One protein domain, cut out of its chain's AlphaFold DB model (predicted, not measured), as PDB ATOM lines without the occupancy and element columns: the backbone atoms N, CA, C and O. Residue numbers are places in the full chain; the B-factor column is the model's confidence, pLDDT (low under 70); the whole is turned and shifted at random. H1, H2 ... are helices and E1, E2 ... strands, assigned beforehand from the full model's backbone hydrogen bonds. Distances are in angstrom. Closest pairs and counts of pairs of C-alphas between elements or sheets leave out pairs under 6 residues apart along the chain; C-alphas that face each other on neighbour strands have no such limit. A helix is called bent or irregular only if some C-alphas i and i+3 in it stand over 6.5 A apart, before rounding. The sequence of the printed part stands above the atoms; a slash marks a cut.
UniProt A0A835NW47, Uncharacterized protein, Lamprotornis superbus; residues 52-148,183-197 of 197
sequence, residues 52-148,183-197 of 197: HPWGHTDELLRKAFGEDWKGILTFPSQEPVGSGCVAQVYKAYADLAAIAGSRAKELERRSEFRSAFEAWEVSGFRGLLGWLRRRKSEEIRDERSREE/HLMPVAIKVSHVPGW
ATOM      1  N   HIS A  52     -47.492   4.672  22.788       92.12
ATOM      2  CA  HIS A  52     -47.636   5.129  24.165       92.12
ATOM      3  C   HIS A  52     -46.296   5.692  24.684       92.12
ATOM      4  O   HIS A  52     -45.230   5.286  24.204       92.12
ATOM      5  N   PRO A  53     -46.316   6.609  25.671       94.75
ATOM      6  CA  PRO A  53     -45.099   7.203  26.221       94.75
ATOM      7  C   PRO A  53     -44.241   6.169  26.962       94.75
ATOM      8  O   PRO A  53     -44.773   5.277  27.621       94.75
ATOM      9  N   TRP A  54     -42.914   6.340  26.938       95.81
ATOM     10  CA  TRP A  54     -41.960   5.421  27.579       95.81
ATOM     11  C   TRP A  54     -42.282   5.109  29.050       95.81
ATOM     12  O   TRP A  54     -42.078   3.984  29.488       95.81
ATOM     13  N   GLY A  55     -42.852   6.059  29.800       96.00
ATOM     14  CA  GLY A  55     -43.266   5.831  31.191       96.00
ATOM     15  C   GLY A  55     -44.213   4.636  31.370       96.00
ATOM     16  O   GLY A  55     -44.041   3.866  32.309       96.00
ATOM     17  N   HIS A  56     -45.138   4.411  30.429       94.50
ATOM     18  CA  HIS A  56     -46.017   3.231  30.442       94.50
ATOM     19  C   HIS A  56     -45.229   1.936  30.200       94.50
ATOM     20  O   HIS A  56     -45.487   0.915  30.833       94.50
ATOM     21  N   THR A  57     -44.225   1.979  29.318       95.44
ATOM     22  CA  THR A  57     -43.304   0.850  29.123       95.44
ATOM     23  C   THR A  57     -42.495   0.561  30.390       95.44
ATOM     24  O   THR A  57     -42.438  -0.591  30.809       95.44
ATOM     25  N   ASP A  58     -41.904   1.581  31.019       95.31
ATOM     26  CA  ASP A  58     -41.117   1.435  32.253       95.31
ATOM     27  C   ASP A  58     -41.954   0.816  33.381       95.31
ATOM     28  O   ASP A  58     -41.497  -0.110  34.048       95.31
ATOM     29  N   GLU A  59     -43.208   1.250  33.538       94.38
ATOM     30  CA  GLU A  59     -44.132   0.691  34.526       94.38
ATOM     31  C   GLU A  59     -44.429  -0.796  34.266       94.38
ATOM     32  O   GLU A  59     -44.387  -1.613  35.189       94.38
ATOM     33  N   LEU A  60     -44.698  -1.180  33.013       93.12
ATOM     34  CA  LEU A  60     -44.943  -2.582  32.662       93.12
ATOM     35  C   LEU A  60     -43.695  -3.457  32.840       93.12
ATOM     36  O   LEU A  60     -43.814  -4.603  33.274       93.12
ATOM     37  N   LEU A  61     -42.504  -2.926  32.558       93.12
ATOM     38  CA  LEU A  61     -41.245  -3.629  32.805       93.12
ATOM     39  C   LEU A  61     -41.000  -3.827  34.305       93.12
ATOM     40  O   LEU A  61     -40.636  -4.933  34.701       93.12
ATOM     41  N   ARG A  62     -41.280  -2.821  35.146       92.62
ATOM     42  CA  ARG A  62     -41.221  -2.966  36.613       92.62
ATOM     43  C   ARG A  62     -42.194  -4.017  37.125       92.62
ATOM     44  O   ARG A  62     -41.825  -4.833  37.962       92.62
ATOM     45  N   LYS A  63     -43.416  -4.056  36.590       88.81
ATOM     46  CA  LYS A  63     -44.408  -5.082  36.955       88.81
ATOM     47  C   LYS A  63     -43.967  -6.490  36.548       88.81
ATOM     48  O   LYS A  63     -44.189  -7.430  37.304       88.81
ATOM     49  N   ALA A  64     -43.349  -6.643  35.376       87.75
ATOM     50  CA  ALA A  64     -42.947  -7.948  34.850       87.75
ATOM     51  C   ALA A  64     -41.634  -8.480  35.453       87.75
ATOM     52  O   ALA A  64     -41.503  -9.681  35.681       87.75
ATOM     53  N   PHE A  65     -40.660  -7.602  35.700       86.81
ATOM     54  CA  PHE A  65     -39.287  -7.981  36.054       86.81
ATOM     55  C   PHE A  65     -38.808  -7.416  37.404       86.81
ATOM     56  O   PHE A  65     -37.713  -7.760  37.845       86.81
ATOM     57  N   GLY A  66     -39.617  -6.594  38.079       88.75
ATOM     58  CA  GLY A  66     -39.274  -5.909  39.328       88.75
ATOM     59  C   GLY A  66     -38.597  -4.547  39.127       88.75
ATOM     60  O   GLY A  66     -38.299  -4.128  38.008       88.75
ATOM     61  N   GLU A  67     -38.327  -3.849  40.234       89.00
ATOM     62  CA  GLU A  67     -37.716  -2.507  40.236       89.00
ATOM     63  C   GLU A  67     -36.331  -2.455  39.562       89.00
ATOM     64  O   GLU A  67     -35.961  -1.429  38.992       89.00
ATOM     65  N   ASP A  68     -35.592  -3.570  39.565       88.25
ATOM     66  CA  ASP A  68     -34.253  -3.687  38.971       88.25
ATOM     67  C   ASP A  68     -34.259  -4.336  37.572       88.25
ATOM     68  O   ASP A  68     -33.316  -5.008  37.150       88.25
ATOM     69  N   TRP A  69     -35.335  -4.141  36.801       92.06
ATOM     70  CA  TRP A  69     -35.445  -4.699  35.448       92.06
ATOM     71  C   TRP A  69     -34.286  -4.276  34.525       92.06
ATOM     72  O   TRP A  69     -33.925  -5.008  33.602       92.06
ATOM     73  N   LYS A  70     -33.663  -3.119  34.785       92.06
ATOM     74  CA  LYS A  70     -32.520  -2.582  34.025       92.06
ATOM     75  C   LYS A  70     -31.250  -3.428  34.164       92.06
ATOM     76  O   LYS A  70     -30.403  -3.388  33.276       92.06
ATOM     77  N   GLY A  71     -31.126  -4.216  35.234       88.00
ATOM     78  CA  GLY A  71     -30.068  -5.220  35.371       88.00
ATOM     79  C   GLY A  71     -30.252  -6.427  34.442       88.00
ATOM     80  O   GLY A  71     -29.286  -7.138  34.163       88.00
ATOM     81  N   ILE A  72     -31.476  -6.635  33.943       90.38
ATOM     82  CA  ILE A  72     -31.880  -7.764  33.094       90.38
ATOM     83  C   ILE A  72     -31.938  -7.347  31.621       90.38
ATOM     84  O   ILE A  72     -31.510  -8.100  30.746       90.38
ATOM     85  N   LEU A  73     -32.476  -6.157  31.339       93.69
ATOM     86  CA  LEU A  73     -32.732  -5.664  29.989       93.69
ATOM     87  C   LEU A  73     -32.066  -4.310  29.755       93.69
ATOM     88  O   LEU A  73     -32.231  -3.372  30.529       93.69
ATOM     89  N   THR A  74     -31.377  -4.184  28.627       94.56
ATOM     90  CA  THR A  74     -30.741  -2.944  28.173       94.56
ATOM     91  C   THR A  74     -31.382  -2.466  26.876       94.56
ATOM     92  O   THR A  74     -31.369  -3.178  25.871       94.56
ATOM     93  N   PHE A  75     -31.914  -1.245  26.875       95.62
ATOM     94  CA  PHE A  75     -32.538  -0.626  25.705       95.62
ATOM     95  C   PHE A  75     -31.579   0.409  25.095       95.62
ATOM     96  O   PHE A  75     -31.229   1.369  25.779       95.62
ATOM     97  N   PRO A  76     -31.148   0.253  23.828       94.31
ATOM     98  CA  PRO A  76     -30.311   1.242  23.147       94.31
ATOM     99  C   PRO A  76     -31.063   2.539  22.809       94.31
ATOM    100  O   PRO A  76     -30.430   3.571  22.620       94.31
ATOM    101  N   SER A  77     -32.395   2.493  22.715       95.62
ATOM    102  CA  SER A  77     -33.264   3.654  22.514       95.62
ATOM    103  C   SER A  77     -34.590   3.443  23.247       95.62
ATOM    104  O   SER A  77     -35.067   2.311  23.348       95.62
ATOM    105  N   GLN A  78     -35.174   4.536  23.740       95.81
ATOM    106  CA  GLN A  78     -36.534   4.570  24.294       95.81
ATOM    107  C   GLN A  78     -37.599   4.803  23.215       95.81
ATOM    108  O   GLN A  78     -38.789   4.822  23.519       95.81
ATOM    109  N   GLU A  79     -37.193   4.984  21.960       95.06
ATOM    110  CA  GLU A  79     -38.119   5.029  20.835       95.06
ATOM    111  C   GLU A  79     -38.438   3.600  20.370       95.06
ATOM    112  O   GLU A  79     -37.520   2.793  20.164       95.06
ATOM    113  N   PRO A  80     -39.725   3.246  20.213       95.00
ATOM    114  CA  PRO A  80     -40.096   1.943  19.691       95.00
ATOM    115  C   PRO A  80     -39.668   1.818  18.228       95.00
ATOM    116  O   PRO A  80     -39.790   2.748  17.437       95.00
ATOM    117  N   VAL A  81     -39.233   0.619  17.848       94.00
ATOM    118  CA  VAL A  81     -38.931   0.264  16.453       94.00
ATOM    119  C   VAL A  81     -40.207   0.275  15.608       94.00
ATOM    120  O   VAL A  81     -40.165   0.552  14.413       94.00
ATOM    121  N   GLY A  82     -41.350  -0.028  16.224       91.56
ATOM    122  CA  GLY A  82     -42.658   0.060  15.587       91.56
ATOM    123  C   GLY A  82     -43.792  -0.011  16.601       91.56
ATOM    124  O   GLY A  82     -43.636  -0.568  17.688       91.56
ATOM    125  N   SER A  83     -44.941   0.543  16.232       90.94
ATOM    126  CA  SER A  83     -46.154   0.577  17.046       90.94
ATOM    127  C   SER A  83     -47.310  -0.014  16.248       90.94
ATOM    128  O   SER A  83     -47.520   0.345  15.091       90.94
ATOM    129  N   GLY A  84     -48.027  -0.967  16.839       87.56
ATOM    130  CA  GLY A  84     -49.198  -1.602  16.244       87.56
ATOM    131  C   GLY A  84     -50.390  -1.525  17.188       87.56
ATOM    132  O   GLY A  84     -50.250  -1.204  18.357       87.56
ATOM    133  N   CYS A  85     -51.586  -1.879  16.718       84.75
ATOM    134  CA  CYS A  85     -52.834  -1.598  17.443       84.75
ATOM    135  C   CYS A  85     -52.936  -2.181  18.867       84.75
ATOM    136  O   CYS A  85     -53.712  -1.678  19.672       84.75
ATOM    137  N   VAL A  86     -52.176  -3.235  19.186       88.00
ATOM    138  CA  VAL A  86     -52.172  -3.891  20.509       88.00
ATOM    139  C   VAL A  86     -50.931  -3.543  21.329       88.00
ATOM    140  O   VAL A  86     -51.000  -3.502  22.554       88.00
ATOM    141  N   ALA A  87     -49.789  -3.311  20.685       91.81
ATOM    142  CA  ALA A  87     -48.511  -3.154  21.364       91.81
ATOM    143  C   ALA A  87     -47.491  -2.438  20.478       91.81
ATOM    144  O   ALA A  87     -47.547  -2.554  19.251       91.81
ATOM    145  N   GLN A  88     -46.481  -1.848  21.115       94.00
ATOM    146  CA  GLN A  88     -45.269  -1.375  20.451       94.00
ATOM    147  C   GLN A  88     -44.075  -2.275  20.759       94.00
ATOM    148  O   GLN A  88     -44.050  -2.987  21.765       94.00
ATOM    149  N   VAL A  89     -43.109  -2.298  19.846       95.38
ATOM    150  CA  VAL A  89     -41.958  -3.197  19.882       95.38
ATOM    151  C   VAL A  89     -40.681  -2.387  20.005       95.38
ATOM    152  O   VAL A  89     -40.449  -1.455  19.241       95.38
ATOM    153  N   TYR A  90     -39.825  -2.798  20.929       96.88
ATOM    154  CA  TYR A  90     -38.505  -2.231  21.143       96.88
ATOM    155  C   TYR A  90     -37.419  -3.231  20.787       96.88
ATOM    156  O   TYR A  90     -37.555  -4.436  21.013       96.88
ATOM    157  N   LYS A  91     -36.298  -2.707  20.300       96.50
ATOM    158  CA  LYS A  91     -35.037  -3.439  20.273       96.50
ATOM    159  C   LYS A  91     -34.408  -3.336  21.657       96.50
ATOM    160  O   LYS A  91     -34.314  -2.237  22.191       96.50
ATOM    161  N   ALA A  92     -33.958  -4.451  22.211       95.81
ATOM    162  CA  ALA A  92     -33.240  -4.481  23.476       95.81
ATOM    163  C   ALA A  92     -32.195  -5.605  23.477       95.81
ATOM    164  O   ALA A  92     -32.115  -6.409  22.547       95.81
ATOM    165  N   TYR A  93     -31.397  -5.648  24.533       94.19
ATOM    166  CA  TYR A  93     -30.486  -6.739  24.840       94.19
ATOM    167  C   TYR A  93     -30.814  -7.303  26.214       94.19
ATOM    168  O   TYR A  93     -31.148  -6.545  27.124       94.19
ATOM    169  N   ALA A  94     -30.716  -8.616  26.364       92.25
ATOM    170  CA  ALA A  94     -31.063  -9.316  27.588       92.25
ATOM    171  C   ALA A  94     -29.864 -10.068  28.174       92.25
ATOM    172  O   ALA A  94     -29.144 -10.754  27.447       92.25
ATOM    173  N   ASP A  95     -29.690  -9.975  29.492       89.25
ATOM    174  CA  ASP A  95     -28.721 -10.762  30.256       89.25
ATOM    175  C   ASP A  95     -29.366 -12.089  30.690       89.25
ATOM    176  O   ASP A  95     -30.201 -12.145  31.598       89.25
ATOM    177  N   LEU A  96     -29.007 -13.184  30.012       78.06
ATOM    178  CA  LEU A  96     -29.611 -14.499  30.257       78.06
ATOM    179  C   LEU A  96     -29.343 -15.039  31.667       78.06
ATOM    180  O   LEU A  96     -30.184 -15.772  32.196       78.06
ATOM    181  N   ALA A  97     -28.213 -14.679  32.281       77.50
ATOM    182  CA  ALA A  97     -27.893 -15.109  33.639       77.50
ATOM    183  C   ALA A  97     -28.856 -14.471  34.652       77.50
ATOM    184  O   ALA A  97     -29.337 -15.144  35.562       77.50
ATOM    185  N   ALA A  98     -29.216 -13.203  34.437       75.00
ATOM    186  CA  ALA A  98     -30.184 -12.492  35.265       75.00
ATOM    187  C   ALA A  98     -31.629 -12.993  35.045       75.00
ATOM    188  O   ALA A  98     -32.410 -13.085  35.993       75.00
ATOM    189  N   ILE A  99     -31.982 -13.397  33.816       71.06
ATOM    190  CA  ILE A  99     -33.308 -13.967  33.497       71.06
ATOM    191  C   ILE A  99     -33.524 -15.336  34.154       71.06
ATOM    192  O   ILE A  99     -34.642 -15.666  34.552       71.06
ATOM    193  N   ALA A 100     -32.480 -16.160  34.266       66.69
ATOM    194  CA  ALA A 100     -32.603 -17.485  34.870       66.69
ATOM    195  C   ALA A 100     -33.102 -17.423  36.328       66.69
ATOM    196  O   ALA A 100     -33.880 -18.284  36.733       66.69
ATOM    197  N   GLY A 101     -32.739 -16.373  37.076       62.53
ATOM    198  CA  GLY A 101     -33.223 -16.138  38.440       62.53
ATOM    199  C   GLY A 101     -34.676 -15.647  38.528       62.53
ATOM    200  O   GLY A 101     -35.377 -15.987  39.477       62.53
ATOM    201  N   SER A 102     -35.168 -14.897  37.533       60.81
ATOM    202  CA  SER A 102     -36.548 -14.370  37.506       60.81
ATOM    203  C   SER A 102     -37.573 -15.337  36.891       60.81
ATOM    204  O   SER A 102     -38.771 -15.245  37.167       60.81
ATOM    205  N   ARG A 103     -37.109 -16.319  36.104       57.41
ATOM    206  CA  ARG A 103     -37.924 -17.310  35.375       57.41
ATOM    207  C   ARG A 103     -38.861 -18.164  36.229       57.41
ATOM    208  O   ARG A 103     -39.851 -18.645  35.685       57.41
ATOM    209  N   ALA A 104     -38.582 -18.346  37.518       55.31
ATOM    210  CA  ALA A 104     -39.422 -19.153  38.403       55.31
ATOM    211  C   ALA A 104     -40.863 -18.610  38.504       55.31
ATOM    212  O   ALA A 104     -41.805 -19.390  38.451       55.31
ATOM    213  N   LYS A 105     -41.039 -17.280  38.545       54.75
ATOM    214  CA  LYS A 105     -42.366 -16.637  38.638       54.75
ATOM    215  C   LYS A 105     -43.083 -16.524  37.286       54.75
ATOM    216  O   LYS A 105     -44.301 -16.638  37.206       54.75
ATOM    217  N   GLU A 106     -42.338 -16.332  36.196       61.06
ATOM    218  CA  GLU A 106     -42.923 -16.228  34.848       61.06
ATOM    219  C   GLU A 106     -43.397 -17.588  34.310       61.06
ATOM    220  O   GLU A 106     -44.363 -17.646  33.549       61.06
ATOM    221  N   LEU A 107     -42.748 -18.694  34.698       55.00
ATOM    222  CA  LEU A 107     -43.197 -20.035  34.312       55.00
ATOM    223  C   LEU A 107     -44.608 -20.326  34.846       55.00
ATOM    224  O   LEU A 107     -45.429 -20.897  34.128       55.00
ATOM    225  N   GLU A 108     -44.890 -19.870  36.066       58.75
ATOM    226  CA  GLU A 108     -46.186 -19.987  36.730       58.75
ATOM    227  C   GLU A 108     -47.253 -19.162  35.993       58.75
ATOM    228  O   GLU A 108     -48.246 -19.718  35.526       58.75
ATOM    229  N   ARG A 109     -46.992 -17.882  35.701       57.03
ATOM    230  CA  ARG A 109     -47.910 -17.031  34.919       57.03
ATOM    231  C   ARG A 109     -48.179 -17.560  33.502       57.03
ATOM    232  O   ARG A 109     -49.307 -17.512  33.011       57.03
ATOM    233  N   ARG A 110     -47.157 -18.091  32.816       55.78
ATOM    234  CA  ARG A 110     -47.324 -18.714  31.486       55.78
ATOM    235  C   ARG A 110     -48.089 -20.028  31.554       55.78
ATOM    236  O   ARG A 110     -48.752 -20.361  30.573       55.78
ATOM    237  N   SER A 111     -48.005 -20.757  32.667       57.69
ATOM    238  CA  SER A 111     -48.836 -21.941  32.895       57.69
ATOM    239  C   SER A 111     -50.313 -21.547  33.009       57.69
ATOM    240  O   SER A 111     -51.133 -22.106  32.287       57.69
ATOM    241  N   GLU A 112     -50.630 -20.485  33.758       64.50
ATOM    242  CA  GLU A 112     -51.997 -19.966  33.885       64.50
ATOM    243  C   GLU A 112     -52.563 -19.460  32.554       64.50
ATOM    244  O   GLU A 112     -53.694 -19.781  32.190       64.50
ATOM    245  N   PHE A 113     -51.781 -18.682  31.797       56.75
ATOM    246  CA  PHE A 113     -52.218 -18.164  30.498       56.75
ATOM    247  C   PHE A 113     -52.406 -19.284  29.468       56.75
ATOM    248  O   PHE A 113     -53.344 -19.237  28.674       56.75
ATOM    249  N   ARG A 114     -51.548 -20.317  29.492       57.19
ATOM    250  CA  ARG A 114     -51.725 -21.514  28.659       57.19
ATOM    251  C   ARG A 114     -53.024 -22.227  29.020       57.19
ATOM    252  O   ARG A 114     -53.794 -22.522  28.116       57.19
ATOM    253  N   SER A 115     -53.318 -22.401  30.306       64.19
ATOM    254  CA  SER A 115     -54.596 -22.967  30.750       64.19
ATOM    255  C   SER A 115     -55.797 -22.111  30.338       64.19
ATOM    256  O   SER A 115     -56.824 -22.657  29.945       64.19
ATOM    257  N   ALA A 116     -55.687 -20.779  30.371       58.66
ATOM    258  CA  ALA A 116     -56.744 -19.883  29.894       58.66
ATOM    259  C   ALA A 116     -56.963 -19.989  28.373       58.66
ATOM    260  O   ALA A 116     -58.101 -19.956  27.905       58.66
ATOM    261  N   PHE A 117     -55.885 -20.147  27.601       64.06
ATOM    262  CA  PHE A 117     -55.946 -20.354  26.156       64.06
ATOM    263  C   PHE A 117     -56.519 -21.731  25.795       64.06
ATOM    264  O   PHE A 117     -57.423 -21.810  24.971       64.06
ATOM    265  N   GLU A 118     -56.081 -22.799  26.463       64.69
ATOM    266  CA  GLU A 118     -56.651 -24.145  26.313       64.69
ATOM    267  C   GLU A 118     -58.146 -24.154  26.677       64.69
ATOM    268  O   GLU A 118     -58.970 -24.718  25.956       64.69
ATOM    269  N   ALA A 119     -58.536 -23.454  27.748       61.41
ATOM    270  CA  ALA A 119     -59.940 -23.302  28.129       61.41
ATOM    271  C   ALA A 119     -60.765 -22.546  27.073       61.41
ATOM    272  O   ALA A 119     -61.944 -22.852  26.872       61.41
ATOM    273  N   TRP A 120     -60.161 -21.572  26.386       61.41
ATOM    274  CA  TRP A 120     -60.772 -20.923  25.228       61.41
ATOM    275  C   TRP A 120     -60.895 -21.910  24.062       61.41
ATOM    276  O   TRP A 120     -61.961 -22.007  23.463       61.41
ATOM    277  N   GLU A 121     -59.849 -22.663  23.739       59.53
ATOM    278  CA  GLU A 121     -59.811 -23.553  22.576       59.53
ATOM    279  C   GLU A 121     -60.837 -24.697  22.665       59.53
ATOM    280  O   GLU A 121     -61.518 -24.997  21.687       59.53
ATOM    281  N   VAL A 122     -61.037 -25.274  23.855       64.81
ATOM    282  CA  VAL A 122     -61.934 -26.426  24.059       64.81
ATOM    283  C   VAL A 122     -63.425 -26.054  24.005       64.81
ATOM    284  O   VAL A 122     -64.259 -26.882  23.644       64.81
ATOM    285  N   SER A 123     -63.818 -24.837  24.400       57.97
ATOM    286  CA  SER A 123     -65.247 -24.477  24.559       57.97
ATOM    287  C   SER A 123     -65.608 -23.034  24.175       57.97
ATOM    288  O   SER A 123     -66.714 -22.562  24.462       57.97
ATOM    289  N   GLY A 124     -64.696 -22.308  23.528       68.56
ATOM    290  CA  GLY A 124     -64.866 -20.908  23.144       68.56
ATOM    291  C   GLY A 124     -65.040 -19.965  24.340       68.56
ATOM    292  O   GLY A 124     -64.654 -20.257  25.475       68.56
ATOM    293  N   PHE A 125     -65.697 -18.823  24.111       56.81
ATOM    294  CA  PHE A 125     -65.945 -17.793  25.132       56.81
ATOM    295  C   PHE A 125     -66.660 -18.305  26.399       56.81
ATOM    296  O   PHE A 125     -66.522 -17.696  27.459       56.81
ATOM    297  N   ARG A 126     -67.394 -19.429  26.328       61.44
ATOM    298  CA  ARG A 126     -68.041 -20.063  27.493       61.44
ATOM    299  C   ARG A 126     -67.026 -20.653  28.476       61.44
ATOM    300  O   ARG A 126     -67.233 -20.536  29.683       61.44
ATOM    301  N   GLY A 127     -65.944 -21.248  27.970       69.06
ATOM    302  CA  GLY A 127     -64.860 -21.798  28.789       69.06
ATOM    303  C   GLY A 127     -64.095 -20.697  29.522       69.06
ATOM    304  O   GLY A 127     -63.918 -20.771  30.739       69.06
ATOM    305  N   LEU A 128     -63.769 -19.614  28.806       69.12
ATOM    306  CA  LEU A 128     -63.134 -18.427  29.382       69.12
ATOM    307  C   LEU A 128     -64.012 -17.769  30.462       69.12
ATOM    308  O   LEU A 128     -63.508 -17.460  31.539       69.12
ATOM    309  N   LEU A 129     -65.323 -17.601  30.220       68.19
ATOM    310  CA  LEU A 129     -66.255 -17.056  31.222       68.19
ATOM    311  C   LEU A 129     -66.357 -17.947  32.467       68.19
ATOM    312  O   LEU A 129     -66.445 -17.432  33.581       68.19
ATOM    313  N   GLY A 130     -66.356 -19.271  32.291       67.31
ATOM    314  CA  GLY A 130     -66.370 -20.234  33.392       67.31
ATOM    315  C   GLY A 130     -65.113 -20.147  34.258       67.31
ATOM    316  O   GLY A 130     -65.222 -20.095  35.484       67.31
ATOM    317  N   TRP A 131     -63.938 -20.051  33.632       69.12
ATOM    318  CA  TRP A 131     -62.663 -19.834  34.320       69.12
ATOM    319  C   TRP A 131     -62.627 -18.485  35.057       69.12
ATOM    320  O   TRP A 131     -62.327 -18.453  36.250       69.12
ATOM    321  N   LEU A 132     -63.047 -17.390  34.404       66.69
ATOM    322  CA  LEU A 132     -63.132 -16.055  35.019       66.69
ATOM    323  C   LEU A 132     -64.057 -16.049  36.246       66.69
ATOM    324  O   LEU A 132     -63.743 -15.453  37.275       66.69
ATOM    325  N   ARG A 133     -65.206 -16.733  36.145       60.53
ATOM    326  CA  ARG A 133     -66.188 -16.847  37.232       60.53
ATOM    327  C   ARG A 133     -65.650 -17.660  38.407       60.53
ATOM    328  O   ARG A 133     -65.967 -17.337  39.548       60.53
ATOM    329  N   ARG A 134     -64.846 -18.692  38.137       54.47
ATOM    330  CA  ARG A 134     -64.227 -19.538  39.166       54.47
ATOM    331  C   ARG A 134     -63.125 -18.790  39.915       54.47
ATOM    332  O   ARG A 134     -63.146 -18.787  41.139       54.47
ATOM    333  N   ARG A 135     -62.280 -18.044  39.193       53.91
ATOM    334  CA  ARG A 135     -61.207 -17.213  39.767       53.91
ATOM    335  C   ARG A 135     -61.752 -16.109  40.677       53.91
ATOM    336  O   ARG A 135     -61.289 -15.949  41.799       53.91
ATOM    337  N   LYS A 136     -62.831 -15.436  40.249       44.22
ATOM    338  CA  LYS A 136     -63.528 -14.429  41.070       44.22
ATOM    339  C   LYS A 136     -64.126 -15.015  42.359       44.22
ATOM    340  O   LYS A 136     -64.303 -14.292  43.330       44.22
ATOM    341  N   SER A 137     -64.446 -16.311  42.387       47.00
ATOM    342  CA  SER A 137     -64.983 -16.976  43.580       47.00
ATOM    343  C   SER A 137     -63.900 -17.423  44.568       47.00
ATOM    344  O   SER A 137     -64.217 -17.602  45.742       47.00
ATOM    345  N   GLU A 138     -62.662 -17.623  44.111       50.97
ATOM    346  CA  GLU A 138     -61.510 -17.964  44.958       50.97
ATOM    347  C   GLU A 138     -60.912 -16.709  45.608       50.97
ATOM    348  O   GLU A 138     -60.657 -16.716  46.806       50.97
ATOM    349  N   GLU A 139     -60.841 -15.592  44.879       44.94
ATOM    350  CA  GLU A 139     -60.396 -14.289  45.406       44.94
ATOM    351  C   GLU A 139     -61.334 -13.747  46.510       44.94
ATOM    352  O   GLU A 139     -60.875 -13.295  47.556       44.94
ATOM    353  N   ILE A 140     -62.656 -13.914  46.351       49.12
ATOM    354  CA  ILE A 140     -63.659 -13.572  47.386       49.12
ATOM    355  C   ILE A 140     -63.553 -14.496  48.617       49.12
ATOM    356  O   ILE A 140     -63.936 -14.117  49.727       49.12
ATOM    357  N   ARG A 141     -63.048 -15.726  48.447       44.56
ATOM    358  CA  ARG A 141     -62.867 -16.674  49.555       44.56
ATOM    359  C   ARG A 141     -61.617 -16.343  50.375       44.56
ATOM    360  O   ARG A 141     -61.677 -16.464  51.594       44.56
ATOM    361  N   ASP A 142     -60.556 -15.863  49.726       46.34
ATOM    362  CA  ASP A 142     -59.319 -15.426  50.384       46.34
ATOM    363  C   ASP A 142     -59.472 -14.092  51.137       46.34
ATOM    364  O   ASP A 142     -58.909 -13.945  52.225       46.34
ATOM    365  N   GLU A 143     -60.280 -13.142  50.642       42.09
ATOM    366  CA  GLU A 143     -60.606 -11.918  51.400       42.09
ATOM    367  C   GLU A 143     -61.364 -12.234  52.698       42.09
ATOM    368  O   GLU A 143     -61.023 -11.711  53.760       42.09
ATOM    369  N   ARG A 144     -62.320 -13.173  52.655       40.31
ATOM    370  CA  ARG A 144     -63.093 -13.595  53.837       40.31
ATOM    371  C   ARG A 144     -62.241 -14.319  54.885       40.31
ATOM    372  O   ARG A 144     -62.529 -14.244  56.075       40.31
ATOM    373  N   SER A 145     -61.184 -15.009  54.461       35.75
ATOM    374  CA  SER A 145     -60.245 -15.677  55.369       35.75
ATOM    375  C   SER A 145     -59.241 -14.718  56.023       35.75
ATOM    376  O   SER A 145     -58.694 -15.057  57.070       35.75
ATOM    377  N   ARG A 146     -59.015 -13.518  55.464       42.75
ATOM    378  CA  ARG A 146     -58.153 -12.494  56.082       42.75
ATOM    379  C   ARG A 146     -58.845 -11.673  57.171       42.75
ATOM    380  O   ARG A 146     -58.155 -11.239  58.088       42.75
ATOM    381  N   GLU A 147     -60.166 -11.507  57.126       38.88
ATOM    382  CA  GLU A 147     -60.918 -10.860  58.218       38.88
ATOM    383  C   GLU A 147     -61.116 -11.791  59.434       38.88
ATOM    384  O   GLU A 147     -61.066 -11.331  60.571       38.88
ATOM    385  N   GLU A 148     -61.224 -13.110  59.233       39.84
ATOM    386  CA  GLU A 148     -61.369 -14.097  60.327       39.84
ATOM    387  C   GLU A 148     -60.068 -14.344  61.126       39.84
ATOM    388  O   GLU A 148     -60.114 -14.817  62.260       39.84
ATOM    389  N   HIS A 183     -23.160 -11.906  28.200       71.31
ATOM    390  CA  HIS A 183     -23.656 -12.511  26.976       71.31
ATOM    391  C   HIS A 183     -25.038 -11.916  26.703       71.31
ATOM    392  O   HIS A 183     -26.074 -12.501  27.009       71.31
ATOM    393  N   LEU A 184     -25.016 -10.673  26.231       85.75
ATOM    394  CA  LEU A 184     -26.168  -9.846  25.956       85.75
ATOM    395  C   LEU A 184     -26.779 -10.339  24.655       85.75
ATOM    396  O   LEU A 184     -26.241 -10.117  23.569       85.75
ATOM    397  N   MET A 185     -27.907 -11.031  24.770       90.69
ATOM    398  CA  MET A 185     -28.615 -11.544  23.608       90.69
ATOM    399  C   MET A 185     -29.552 -10.469  23.058       90.69
ATOM    400  O   MET A 185     -30.316  -9.890  23.835       90.69
ATOM    401  N   PRO A 186     -29.529 -10.184  21.746       93.81
ATOM    402  CA  PRO A 186     -30.486  -9.266  21.150       93.81
ATOM    403  C   PRO A 186     -31.898  -9.852  21.256       93.81
ATOM    404  O   PRO A 186     -32.136 -11.005  20.901       93.81
ATOM    405  N   VAL A 187     -32.841  -9.043  21.730       94.50
ATOM    406  CA  VAL A 187     -34.247  -9.417  21.897       94.50
ATOM    407  C   VAL A 187     -35.165  -8.321  21.360       94.50
ATOM    408  O   VAL A 187     -34.831  -7.134  21.367       94.50
ATOM    409  N   ALA A 188     -36.347  -8.727  20.905       95.62
ATOM    410  CA  ALA A 188     -37.445  -7.817  20.611       95.62
ATOM    411  C   ALA A 188     -38.434  -7.853  21.778       95.62
ATOM    412  O   ALA A 188     -38.950  -8.917  22.124       95.62
ATOM    413  N   ILE A 189     -38.699  -6.700  22.384       95.00
ATOM    414  CA  ILE A 189     -39.609  -6.589  23.526       95.00
ATOM    415  C   ILE A 189     -40.894  -5.938  23.062       95.00
ATOM    416  O   ILE A 189     -40.906  -4.783  22.647       95.00
ATOM    417  N   LYS A 190     -41.979  -6.706  23.129       95.06
ATOM    418  CA  LYS A 190     -43.320  -6.251  22.787       95.06
ATOM    419  C   LYS A 190     -44.039  -5.809  24.055       95.06
ATOM    420  O   LYS A 190     -44.181  -6.596  24.986       95.06
ATOM    421  N   VAL A 191     -44.507  -4.569  24.064       94.25
ATOM    422  CA  VAL A 191     -45.131  -3.923  25.220       94.25
ATOM    423  C   VAL A 191     -46.544  -3.495  24.853       94.25
ATOM    424  O   VAL A 191     -46.739  -2.711  23.924       94.25
ATOM    425  N   SER A 192     -47.532  -4.036  25.564       91.75
ATOM    426  CA  SER A 192     -48.956  -3.783  25.312       91.75
ATOM    427  C   SER A 192     -49.337  -2.319  25.564       91.75
ATOM    428  O   SER A 192     -48.926  -1.731  26.564       91.75
ATOM    429  N   HIS A 193     -50.179  -1.746  24.695       86.69
ATOM    430  CA  HIS A 193     -50.837  -0.457  24.962       86.69
ATOM    431  C   HIS A 193     -51.889  -0.574  26.072       86.69
ATOM    432  O   HIS A 193     -52.202   0.418  26.721       86.69
ATOM    433  N   VAL A 194     -52.431  -1.777  26.301       79.75
ATOM    434  CA  VAL A 194     -53.458  -2.024  27.317       79.75
ATOM    435  C   VAL A 194     -52.792  -2.564  28.587       79.75
ATOM    436  O   VAL A 194     -52.165  -3.627  28.519       79.75
ATOM    437  N   PRO A 195     -52.906  -1.877  29.735       61.62
ATOM    438  CA  PRO A 195     -52.396  -2.394  30.999       61.62
ATOM    439  C   PRO A 195     -53.222  -3.611  31.454       61.62
ATOM    440  O   PRO A 195     -54.449  -3.555  31.461       61.62
ATOM    441  N   GLY A 196     -52.555  -4.703  31.849       58.12
ATOM    442  CA  GLY A 196     -53.189  -5.831  32.553       58.12
ATOM    443  C   GLY A 196     -53.652  -7.038  31.721       58.12
ATOM    444  O   GLY A 196     -54.452  -7.816  32.234       58.12
ATOM    445  N   TRP A 197     -53.167  -7.211  30.486       44.53
ATOM    446  CA  TRP A 197     -53.385  -8.424  29.674       44.53
ATOM    447  C   TRP A 197     -52.111  -9.258  29.531       44.53
ATOM    448  O   TRP A 197     -51.026  -8.647  29.387       44.53
TER     449      TRP A 197
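What this domain is: This is residues 52 to 148 and 183 to 197 of the 197 residues of an uncharacterized protein of Lamprotornis superbus (UniProt A0A835NW47). A small head joins a V of two long helices: in the head, E1 and E2 make a curved two-stranded ribbon, with H1 beside E2 and the link of residues 66 to 86 running along E1. H2 leads away from the head, and H3 folds back from its far end, residues 133 to 148 standing free as an arm. The printed part has 112 residues, with three named helices and two strands in the order H1, E1, H2, H3, E2; the sheet is antiparallel and the class is mixed, helices and strands. The printed part as a whole is loose: the radius of gyration of the C-alphas is 17.5 A, and the C-alphas span 47 by 35 by 25 A along their three main axes.

Where its parts are: H1 is residues 54 to 65, from C-alpha 54 at (-41.960, 5.421, 27.579). E1, residues 87 to 95, is 23.0 A long and bends by 65 degrees at residue 91. H2, residues 96 to 123, is 37.4 A long, with a kink of 63 degrees near residue 103; it is irregular, but only just: C-alphas 101 and 104 are 6.9 A apart. H3, residues 125 to 148, is 35.7 A long. E2, residues 184 to 192, is 23.6 A long and ends at (-48.956, -3.783, 25.312).

How they stand to each other: E1 and E2 are antiparallel neighbours at 154 degrees, with N 90 and O 189 2.8 A apart, within hydrogen-bond range. The closest C-alphas of H1 and E2, Thr 57 and Val 191, are 6.4 A apart. H1 and H2 are close but not clearly touching, about perpendicular at 88 degrees; their closest C-alphas, Phe 65 and Ser 102, are 7.1 A apart. H2 touches H3 with residues 116 to 120 alone, at a steep tilt of 59 degrees, opposite ways; the closest C-alphas, Ala 119 and Gly 127, are 5.2 A apart. H3 is apart from H1 and E1. Every O i to N i+4 pair is within hydrogen-bond range in H1, 17 of 24 in H2 and 19 of 20 in H3.

The domain as a whole: The C-alphas farthest apart, Val 81 and Glu 148, are 51.3 A apart. Residues 149 to 182 are not printed, and C-alphas 148 and 183 are 50.4 A apart across this cut. H1 to E1 is a long link. pLDDT is under 70 at residues 100 to 148 and 195 to 197.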